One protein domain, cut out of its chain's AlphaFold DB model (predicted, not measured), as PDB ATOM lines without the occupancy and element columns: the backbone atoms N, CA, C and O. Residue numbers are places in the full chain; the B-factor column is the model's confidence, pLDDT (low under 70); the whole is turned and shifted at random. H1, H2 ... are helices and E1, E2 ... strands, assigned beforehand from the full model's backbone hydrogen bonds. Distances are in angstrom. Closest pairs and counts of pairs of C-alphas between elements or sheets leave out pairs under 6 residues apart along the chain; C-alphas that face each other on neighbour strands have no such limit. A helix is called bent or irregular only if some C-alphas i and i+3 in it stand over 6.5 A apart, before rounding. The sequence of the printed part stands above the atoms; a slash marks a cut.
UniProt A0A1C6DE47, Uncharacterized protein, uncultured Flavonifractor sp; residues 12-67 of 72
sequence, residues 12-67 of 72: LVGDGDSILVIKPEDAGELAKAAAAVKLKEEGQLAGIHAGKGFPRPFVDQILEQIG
ATOM      1  N   LEU A  12     -32.021 -32.877  43.462       94.88
ATOM      2  CA  LEU A  12     -32.179 -31.973  42.327       94.88
ATOM      3  C   LEU A  12     -31.154 -30.847  42.421       94.88
ATOM      4  O   LEU A  12     -31.092 -30.146  43.430       94.88
ATOM      5  N   VAL A  13     -30.374 -30.662  41.361       94.62
ATOM      6  CA  VAL A  13     -29.412 -29.562  41.228       94.62
ATOM      7  C   VAL A  13     -29.743 -28.813  39.952       94.62
ATOM      8  O   VAL A  13     -29.907 -29.439  38.913       94.62
ATOM      9  N   GLY A  14     -29.854 -27.491  40.007       93.00
ATOM     10  CA  GLY A  14     -30.111 -26.695  38.813       93.00
ATOM     11  C   GLY A  14     -29.461 -25.326  38.876       93.00
ATOM     12  O   GLY A  14     -29.195 -24.804  39.961       93.00
ATOM     13  N   ASP A  15     -29.218 -24.767  37.700       94.38
ATOM     14  CA  ASP A  15     -28.647 -23.443  37.484       94.38
ATOM     15  C   ASP A  15     -29.395 -22.708  36.355       94.38
ATOM     16  O   ASP A  15     -30.561 -22.998  36.074       94.38
ATOM     17  N   GLY A  16     -28.760 -21.698  35.753       95.00
ATOM     18  CA  GLY A  16     -29.347 -20.932  34.653       95.00
ATOM     19  C   GLY A  16     -29.492 -21.714  33.344       95.00
ATOM     20  O   GLY A  16     -30.263 -21.283  32.487       95.00
ATOM     21  N   ASP A  17     -28.802 -22.847  33.200       93.56
ATOM     22  CA  ASP A  17     -28.785 -23.638  31.974       93.56
ATOM     23  C   ASP A  17     -29.791 -24.789  32.050       93.56
ATOM     24  O   ASP A  17     -30.579 -25.000  31.123       93.56
ATOM     25  N   SER A  18     -29.775 -25.565  33.144       90.31
ATOM     26  CA  SER A  18     -30.611 -26.768  33.250       90.31
ATOM     27  C   SER A  18     -30.833 -27.279  34.681       90.31
ATOM     28  O   SER A  18     -30.358 -26.709  35.660       90.31
ATOM     29  N   ILE A  19     -31.595 -28.375  34.798       93.38
ATOM     30  CA  ILE A  19     -31.816 -29.123  36.040       93.38
ATOM     31  C   ILE A  19     -31.341 -30.566  35.839       93.38
ATOM     32  O   ILE A  19     -31.715 -31.222  34.866       93.38
ATOM     33  N   LEU A  20     -30.575 -31.070  36.802       93.44
ATOM     34  CA  LEU A  20     -30.065 -32.430  36.900       93.44
ATOM     35  C   LEU A  20     -30.728 -33.172  38.069       93.44
ATOM     36  O   LEU A  20     -30.926 -32.614  39.150       93.44
ATOM     37  N   VAL A  21     -31.033 -34.454  37.855       95.31
ATOM     38  CA  VAL A  21     -31.564 -35.373  38.873       95.31
ATOM     39  C   VAL A  21     -30.476 -36.382  39.223       95.31
ATOM     40  O   VAL A  21     -29.996 -37.094  38.343       95.31
ATOM     41  N   ILE A  22     -30.098 -36.450  40.496       95.69
ATOM     42  CA  ILE A  22     -29.015 -37.295  41.004       95.69
ATOM     43  C   ILE A  22     -29.602 -38.323  41.970       95.69
ATOM     44  O   ILE A  22     -30.327 -37.968  42.905       95.69
ATOM     45  N   LYS A  23     -29.267 -39.599  41.765       96.31
ATOM     46  CA  LYS A  23     -29.635 -40.671  42.691       96.31
ATOM     47  C   LYS A  23     -28.790 -40.593  43.970       96.31
ATOM     48  O   LYS A  23     -27.585 -40.346  43.868       96.31
ATOM     49  N   PRO A  24     -29.371 -40.773  45.173       96.25
ATOM     50  CA  PRO A  24     -28.633 -40.652  46.434       96.25
ATOM     51  C   PRO A  24     -27.390 -41.542  46.519       96.25
ATOM     52  O   PRO A  24     -26.369 -41.115  47.054       96.25
ATOM     53  N   GLU A  25     -27.468 -42.754  45.969       96.56
ATOM     54  CA  GLU A  25     -26.371 -43.718  45.907       96.56
ATOM     55  C   GLU A  25     -25.167 -43.219  45.092       96.56
ATOM     56  O   GLU A  25     -24.026 -43.515  45.446       96.56
ATOM     57  N   ASP A  26     -25.406 -42.397  44.069       96.25
ATOM     58  CA  ASP A  26     -24.365 -41.872  43.183       96.25
ATOM     59  C   ASP A  26     -23.808 -40.526  43.666       96.25
ATOM     60  O   ASP A  26     -22.731 -40.100  43.244       96.25
ATOM     61  N   ALA A  27     -24.520 -39.838  44.563       95.62
ATOM     62  CA  ALA A  27     -24.246 -38.449  44.926       95.62
ATOM     63  C   ALA A  27     -22.819 -38.224  45.448       95.62
ATOM     64  O   ALA A  27     -22.176 -37.232  45.103       95.62
ATOM     65  N   GLY A  28     -22.304 -39.154  46.260       97.44
ATOM     66  CA  GLY A  28     -20.969 -39.050  46.847       97.44
ATOM     67  C   GLY A  28     -19.843 -39.144  45.815       97.44
ATOM     68  O   GLY A  28     -18.917 -38.332  45.832       97.44
ATOM     69  N   GLU A  29     -19.925 -40.111  44.900       97.50
ATOM     70  CA  GLU A  29     -18.919 -40.291  43.847       97.50
ATOM     71  C   GLU A  29     -19.044 -39.214  42.767       97.50
ATOM     72  O   GLU A  29     -18.036 -38.653  42.330       97.50
ATOM     73  N   LEU A  30     -20.274 -38.835  42.410       96.88
ATOM     74  CA  LEU A  30     -20.527 -37.759  41.458       96.88
ATOM     75  C   LEU A  30     -19.981 -36.418  41.965       96.88
ATOM     76  O   LEU A  30     -19.356 -35.691  41.197       96.88
ATOM     77  N   ALA A  31     -20.136 -36.108  43.256       96.38
ATOM     78  CA  ALA A  31     -19.585 -34.886  43.842       96.38
ATOM     79  C   ALA A  31     -18.050 -34.838  43.759       96.38
ATOM     80  O   ALA A  31     -17.480 -33.802  43.410       96.38
ATOM     81  N   LYS A  32     -17.367 -35.962  44.023       97.88
ATOM     82  CA  LYS A  32     -15.903 -36.063  43.877       97.88
ATOM     83  C   LYS A  32     -15.471 -35.872  42.424       97.88
ATOM     84  O   LYS A  32     -14.540 -35.109  42.159       97.88
ATOM     85  N   ALA A  33     -16.147 -36.537  41.487       97.38
ATOM     86  CA  ALA A  33     -15.864 -36.411  40.061       97.38
ATOM     87  C   ALA A  33     -16.091 -34.974  39.563       97.38
ATOM     88  O   ALA A  33     -15.226 -34.416  38.888       97.38
ATOM     89  N   ALA A  34     -17.199 -34.342  39.960       96.44
ATOM     90  CA  ALA A  34     -17.517 -32.959  39.612       96.44
ATOM     91  C   ALA A  34     -16.473 -31.974  40.163       96.44
ATOM     92  O   ALA A  34     -16.024 -31.089  39.437       96.44
ATOM     93  N   ALA A  35     -16.013 -32.156  41.406       97.12
ATOM     94  CA  ALA A  35     -14.947 -31.333  41.979       97.12
ATOM     95  C   ALA A  35     -13.627 -31.452  41.194       97.12
ATOM     96  O   ALA A  35     -12.952 -30.450  40.953       97.12
ATOM     97  N   ALA A  36     -13.274 -32.663  40.750       97.12
ATOM     98  CA  ALA A  36     -12.091 -32.886  39.921       97.12
ATOM     99  C   ALA A  36     -12.213 -32.244  38.527       97.12
ATOM    100  O   ALA A  36     -11.221 -31.724  38.013       97.12
ATOM    101  N   VAL A  37     -13.403 -32.269  37.915       96.12
ATOM    102  CA  VAL A  37     -13.677 -31.575  36.643       96.12
ATOM    103  C   VAL A  37     -13.554 -30.067  36.827       96.12
ATOM    104  O   VAL A  37     -12.780 -29.439  36.109       96.12
ATOM    105  N   LYS A  38     -14.204 -29.511  37.853       96.44
ATOM    106  CA  LYS A  38     -14.159 -28.080  38.158       96.44
ATOM    107  C   LYS A  38     -12.724 -27.573  38.321       96.44
ATOM    108  O   LYS A  38     -12.356 -26.575  37.715       96.44
ATOM    109  N   LEU A  39     -11.888 -28.286  39.081       95.81
ATOM    110  CA  LEU A  39     -10.481 -27.912  39.271       95.81
ATOM    111  C   LEU A  39      -9.700 -27.886  37.946       95.81
ATOM    112  O   LEU A  39      -8.865 -27.008  37.727       95.81
ATOM    113  N   LYS A  40      -9.958 -28.851  37.052       92.56
ATOM    114  CA  LYS A  40      -9.339 -28.868  35.719       92.56
ATOM    115  C   LYS A  40      -9.793 -27.664  34.898       92.56
ATOM    116  O   LYS A  40      -8.944 -26.993  34.322       92.56
ATOM    117  N   GLU A  41     -11.091 -27.383  34.868       93.62
ATOM    118  CA  GLU A  41     -11.667 -26.260  34.120       93.62
ATOM    119  C   GLU A  41     -11.176 -24.906  34.643       93.62
ATOM    120  O   GLU A  41     -10.814 -24.046  33.846       93.62
ATOM    121  N   GLU A  42     -11.050 -24.731  35.962       94.88
ATOM    122  CA  GLU A  42     -10.463 -23.529  36.571       94.88
ATOM    123  C   GLU A  42      -9.022 -23.297  36.086       94.88
ATOM    124  O   GLU A  42      -8.655 -22.176  35.722       94.88
ATOM    125  N   GLY A  43      -8.208 -24.357  36.012       91.12
ATOM    126  CA  GLY A  43      -6.850 -24.283  35.468       91.12
ATOM    127  C   GLY A  43      -6.817 -23.922  33.978       91.12
ATOM    128  O   GLY A  43      -5.973 -23.132  33.547       91.12
ATOM    129  N   GLN A  44      -7.750 -24.462  33.194       91.88
ATOM    130  CA  GLN A  44      -7.896 -24.140  31.772       91.88
ATOM    131  C   GLN A  44      -8.302 -22.677  31.572       91.88
ATOM    132  O   GLN A  44      -7.668 -21.970  30.789       91.88
ATOM    133  N   LEU A  45      -9.293 -22.199  32.331       93.44
ATOM    134  CA  LEU A  45      -9.736 -20.806  32.315       93.44
ATOM    135  C   LEU A  45      -8.587 -19.858  32.671       93.44
ATOM    136  O   LEU A  45      -8.361 -18.868  31.978       93.44
ATOM    137  N   ALA A  46      -7.817 -20.189  33.711       93.19
ATOM    138  CA  ALA A  46      -6.652 -19.408  34.111       93.19
ATOM    139  C   ALA A  46      -5.586 -19.347  33.002       93.19
ATOM    140  O   ALA A  46      -5.007 -18.289  32.763       93.19
ATOM    141  N   GLY A  47      -5.347 -20.458  32.295       92.06
ATOM    142  CA  GLY A  47      -4.447 -20.512  31.140       92.06
ATOM    143  C   GLY A  47      -4.896 -19.604  29.994       92.06
ATOM    144  O   GLY A  47      -4.089 -18.829  29.471       92.06
ATOM    145  N   ILE A  48      -6.189 -19.639  29.661       92.56
ATOM    146  CA  ILE A  48      -6.797 -18.773  28.643       92.56
ATOM    147  C   ILE A  48      -6.662 -17.302  29.050       92.56
ATOM    148  O   ILE A  48      -6.161 -16.496  28.267       92.56
ATOM    149  N   HIS A  49      -7.032 -16.951  30.285       92.81
ATOM    150  CA  HIS A  49      -6.952 -15.577  30.793       92.81
ATOM    151  C   HIS A  49      -5.513 -15.048  30.840       92.81
ATOM    152  O   HIS A  49      -5.279 -13.865  30.607       92.81
ATOM    153  N   ALA A  50      -4.535 -15.918  31.105       94.12
ATOM    154  CA  ALA A  50      -3.115 -15.576  31.102       94.12
ATOM    155  C   ALA A  50      -2.485 -15.535  29.693       94.12
ATOM    156  O   ALA A  50      -1.267 -15.386  29.585       94.12
ATOM    157  N   GLY A  51      -3.265 -15.720  28.622       90.94
ATOM    158  CA  GLY A  51      -2.764 -15.732  27.243       90.94
ATOM    159  C   GLY A  51      -1.941 -16.973  26.875       90.94
ATOM    160  O   GLY A  51      -1.326 -17.005  25.816       90.94
ATOM    161  N   LYS A  52      -1.928 -18.008  27.725       86.19
ATOM    162  CA  LYS A  52      -1.256 -19.295  27.458       86.19
ATOM    163  C   LYS A  52      -2.116 -20.243  26.614       86.19
ATOM    164  O   LYS A  52      -1.646 -21.306  26.215       86.19
ATOM    165  N   GLY A  53      -3.364 -19.855  26.348       85.81
ATOM    166  CA  GLY A  53      -4.323 -20.627  25.569       85.81
ATOM    167  C   GLY A  53      -4.811 -21.880  26.294       85.81
ATOM    168  O   GLY A  53      -4.651 -22.031  27.507       85.81
ATOM    169  N   PHE A  54      -5.426 -22.778  25.526       85.88
ATOM    170  CA  PHE A  54      -5.939 -24.056  26.007       85.88
ATOM    171  C   PHE A  54      -5.414 -25.197  25.118       85.88
ATOM    172  O   PHE A  54      -6.068 -25.562  24.133       85.88
ATOM    173  N   PRO A  55      -4.209 -25.728  25.408       81.56
ATOM    174  CA  PRO A  55      -3.588 -26.751  24.578       81.56
ATOM    175  C   PRO A  55      -4.368 -28.065  24.680       81.56
ATOM    176  O   PRO A  55      -4.591 -28.594  25.770       81.56
ATOM    177  N   ARG A  56      -4.767 -28.603  23.526       87.44
ATOM    178  CA  ARG A  56      -5.512 -29.863  23.405       87.44
ATOM    179  C   ARG A  56      -4.771 -30.800  22.449       87.44
ATOM    180  O   ARG A  56      -5.284 -31.079  21.374       87.44
ATOM    181  N   PRO A  57      -3.593 -31.321  22.837       88.94
ATOM    182  CA  PRO A  57      -2.738 -32.102  21.937       88.94
ATOM    183  C   PRO A  57      -3.426 -33.356  21.380       88.94
ATOM    184  O   PRO A  57      -3.105 -33.806  20.288       88.94
ATOM    185  N   PHE A  58      -4.408 -33.909  22.100       90.81
ATOM    186  CA  PHE A  58      -5.211 -35.028  21.600       90.81
ATOM    187  C   PHE A  58      -6.057 -34.648  20.374       90.81
ATOM    188  O   PHE A  58      -6.327 -35.503  19.539       90.81
ATOM    189  N   VAL A  59      -6.487 -33.386  20.264       90.88
ATOM    190  CA  VAL A  59      -7.241 -32.897  19.104       90.88
ATOM    191  C   VAL A  59      -6.323 -32.875  17.894       90.88
ATOM    192  O   VAL A  59      -6.697 -33.426  16.869       90.88
ATOM    193  N   ASP A  60      -5.112 -32.333  18.037       89.81
ATOM    194  CA  ASP A  60      -4.125 -32.285  16.952       89.81
ATOM    195  C   ASP A  60      -3.789 -33.698  16.451       89.81
ATOM    196  O   ASP A  60      -3.869 -33.970  15.257       89.81
ATOM    197  N   GLN A  61      -3.562 -34.644  17.368       92.94
ATOM    198  CA  GLN A  61      -3.331 -36.053  17.025       92.94
ATOM    199  C   GLN A  61      -4.505 -36.688  16.266       92.94
ATOM    200  O   GLN A  61      -4.296 -37.465  15.337       92.94
ATOM    201  N   ILE A  62      -5.749 -36.389  16.655       94.38
ATOM    202  CA  ILE A  62      -6.940 -36.914  15.972       94.38
ATOM    203  C   ILE A  62      -7.091 -36.280  14.585       94.38
ATOM    204  O   ILE A  62      -7.422 -36.978  13.628       94.38
ATOM    205  N   LEU A  63      -6.835 -34.978  14.454       93.38
ATOM    206  CA  LEU A  63      -6.877 -34.279  13.171       93.38
ATOM    207  C   LEU A  63      -5.845 -34.859  12.191       93.38
ATOM    208  O   LEU A  63      -6.188 -35.147  11.044       93.38
ATOM    209  N   GLU A  64      -4.629 -35.132  12.667       91.50
ATOM    210  CA  GLU A  64      -3.590 -35.827  11.897       91.50
ATOM    211  C   GLU A  64      -4.033 -37.237  11.474       91.50
ATOM    212  O   GLU A  64      -3.869 -37.615  10.315       91.50
ATOM    213  N   GLN A  65      -4.645 -38.008  12.380       94.19
ATOM    214  CA  GLN A  65      -5.135 -39.360  12.083       94.19
ATOM    215  C   GLN A  65      -6.251 -39.387  11.035       94.19
ATOM    216  O   GLN A  65      -6.317 -40.320  10.234       94.19
ATOM    217  N   ILE A  66      -7.141 -38.393  11.051       95.19
ATOM    218  CA  ILE A  66      -8.270 -38.304  10.114       95.19
ATOM    219  C   ILE A  66      -7.814 -37.740   8.753       95.19
ATOM    220  O   ILE A  66      -8.544 -37.854   7.769       95.19
ATOM    221  N   GLY A  67      -6.591 -37.205   8.663       90.62
ATOM    222  CA  GLY A  67      -6.011 -36.705   7.418       90.62
ATOM    223  C   GLY A  67      -6.649 -35.396   6.961       90.62
ATOM    224  O   GLY A  67      -6.953 -35.241   5.779       90.62
TER     225      GLY A  67
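This is residues 12 to 67 of the 72 residues of an uncharacterized protein of uncultured Flavonifractor sp (UniProt A0A1C6DE47). A long, kinked helix, H1, has a small hairpin of two strands, E1 and E2, at its beginning and a short helix, H2, set off beyond its end, in an open shape with few contacts. The printed part has 56 residues, with the named elements in the order E1, E2, H1, H2; the sheet is antiparallel and the class mostly helix. The whole is extended, with a radius of gyration of the C-alphas of 16.3 A and spans of 44 by 30 by 21 A.

E1, residues 12 to 14, begins at C-alpha 12 (-32.179, -31.973, 42.327), and E2 is residues 19 to 22. H1, residues 24 to 49, measures 36.7 A from first to last C-alpha, with a kink of 31 degrees near residue 31; it is irregular, C-alphas 25 and 28 being 7.2 A apart. H2, residues 57 to 66, measures 14.5 A and ends at C-alpha 66 (-8.270, -38.304, 10.114).

The hairpin E1 and E2 is antiparallel at 150 degrees, with N 20 and O 13 within hydrogen-bond range at 2.8 A. E1 is apart from H1, and H2 is apart from E1, E2 and H1. Every O i to N i+4 pair is within hydrogen-bond range in H2, and 20 of 22 in H1.

The C-alphas farthest apart, of Pro 24 and Gly 67, are 45.3 A apart. The printed part has no cut, no link is long, and no printed residue is under 70 in pLDDT.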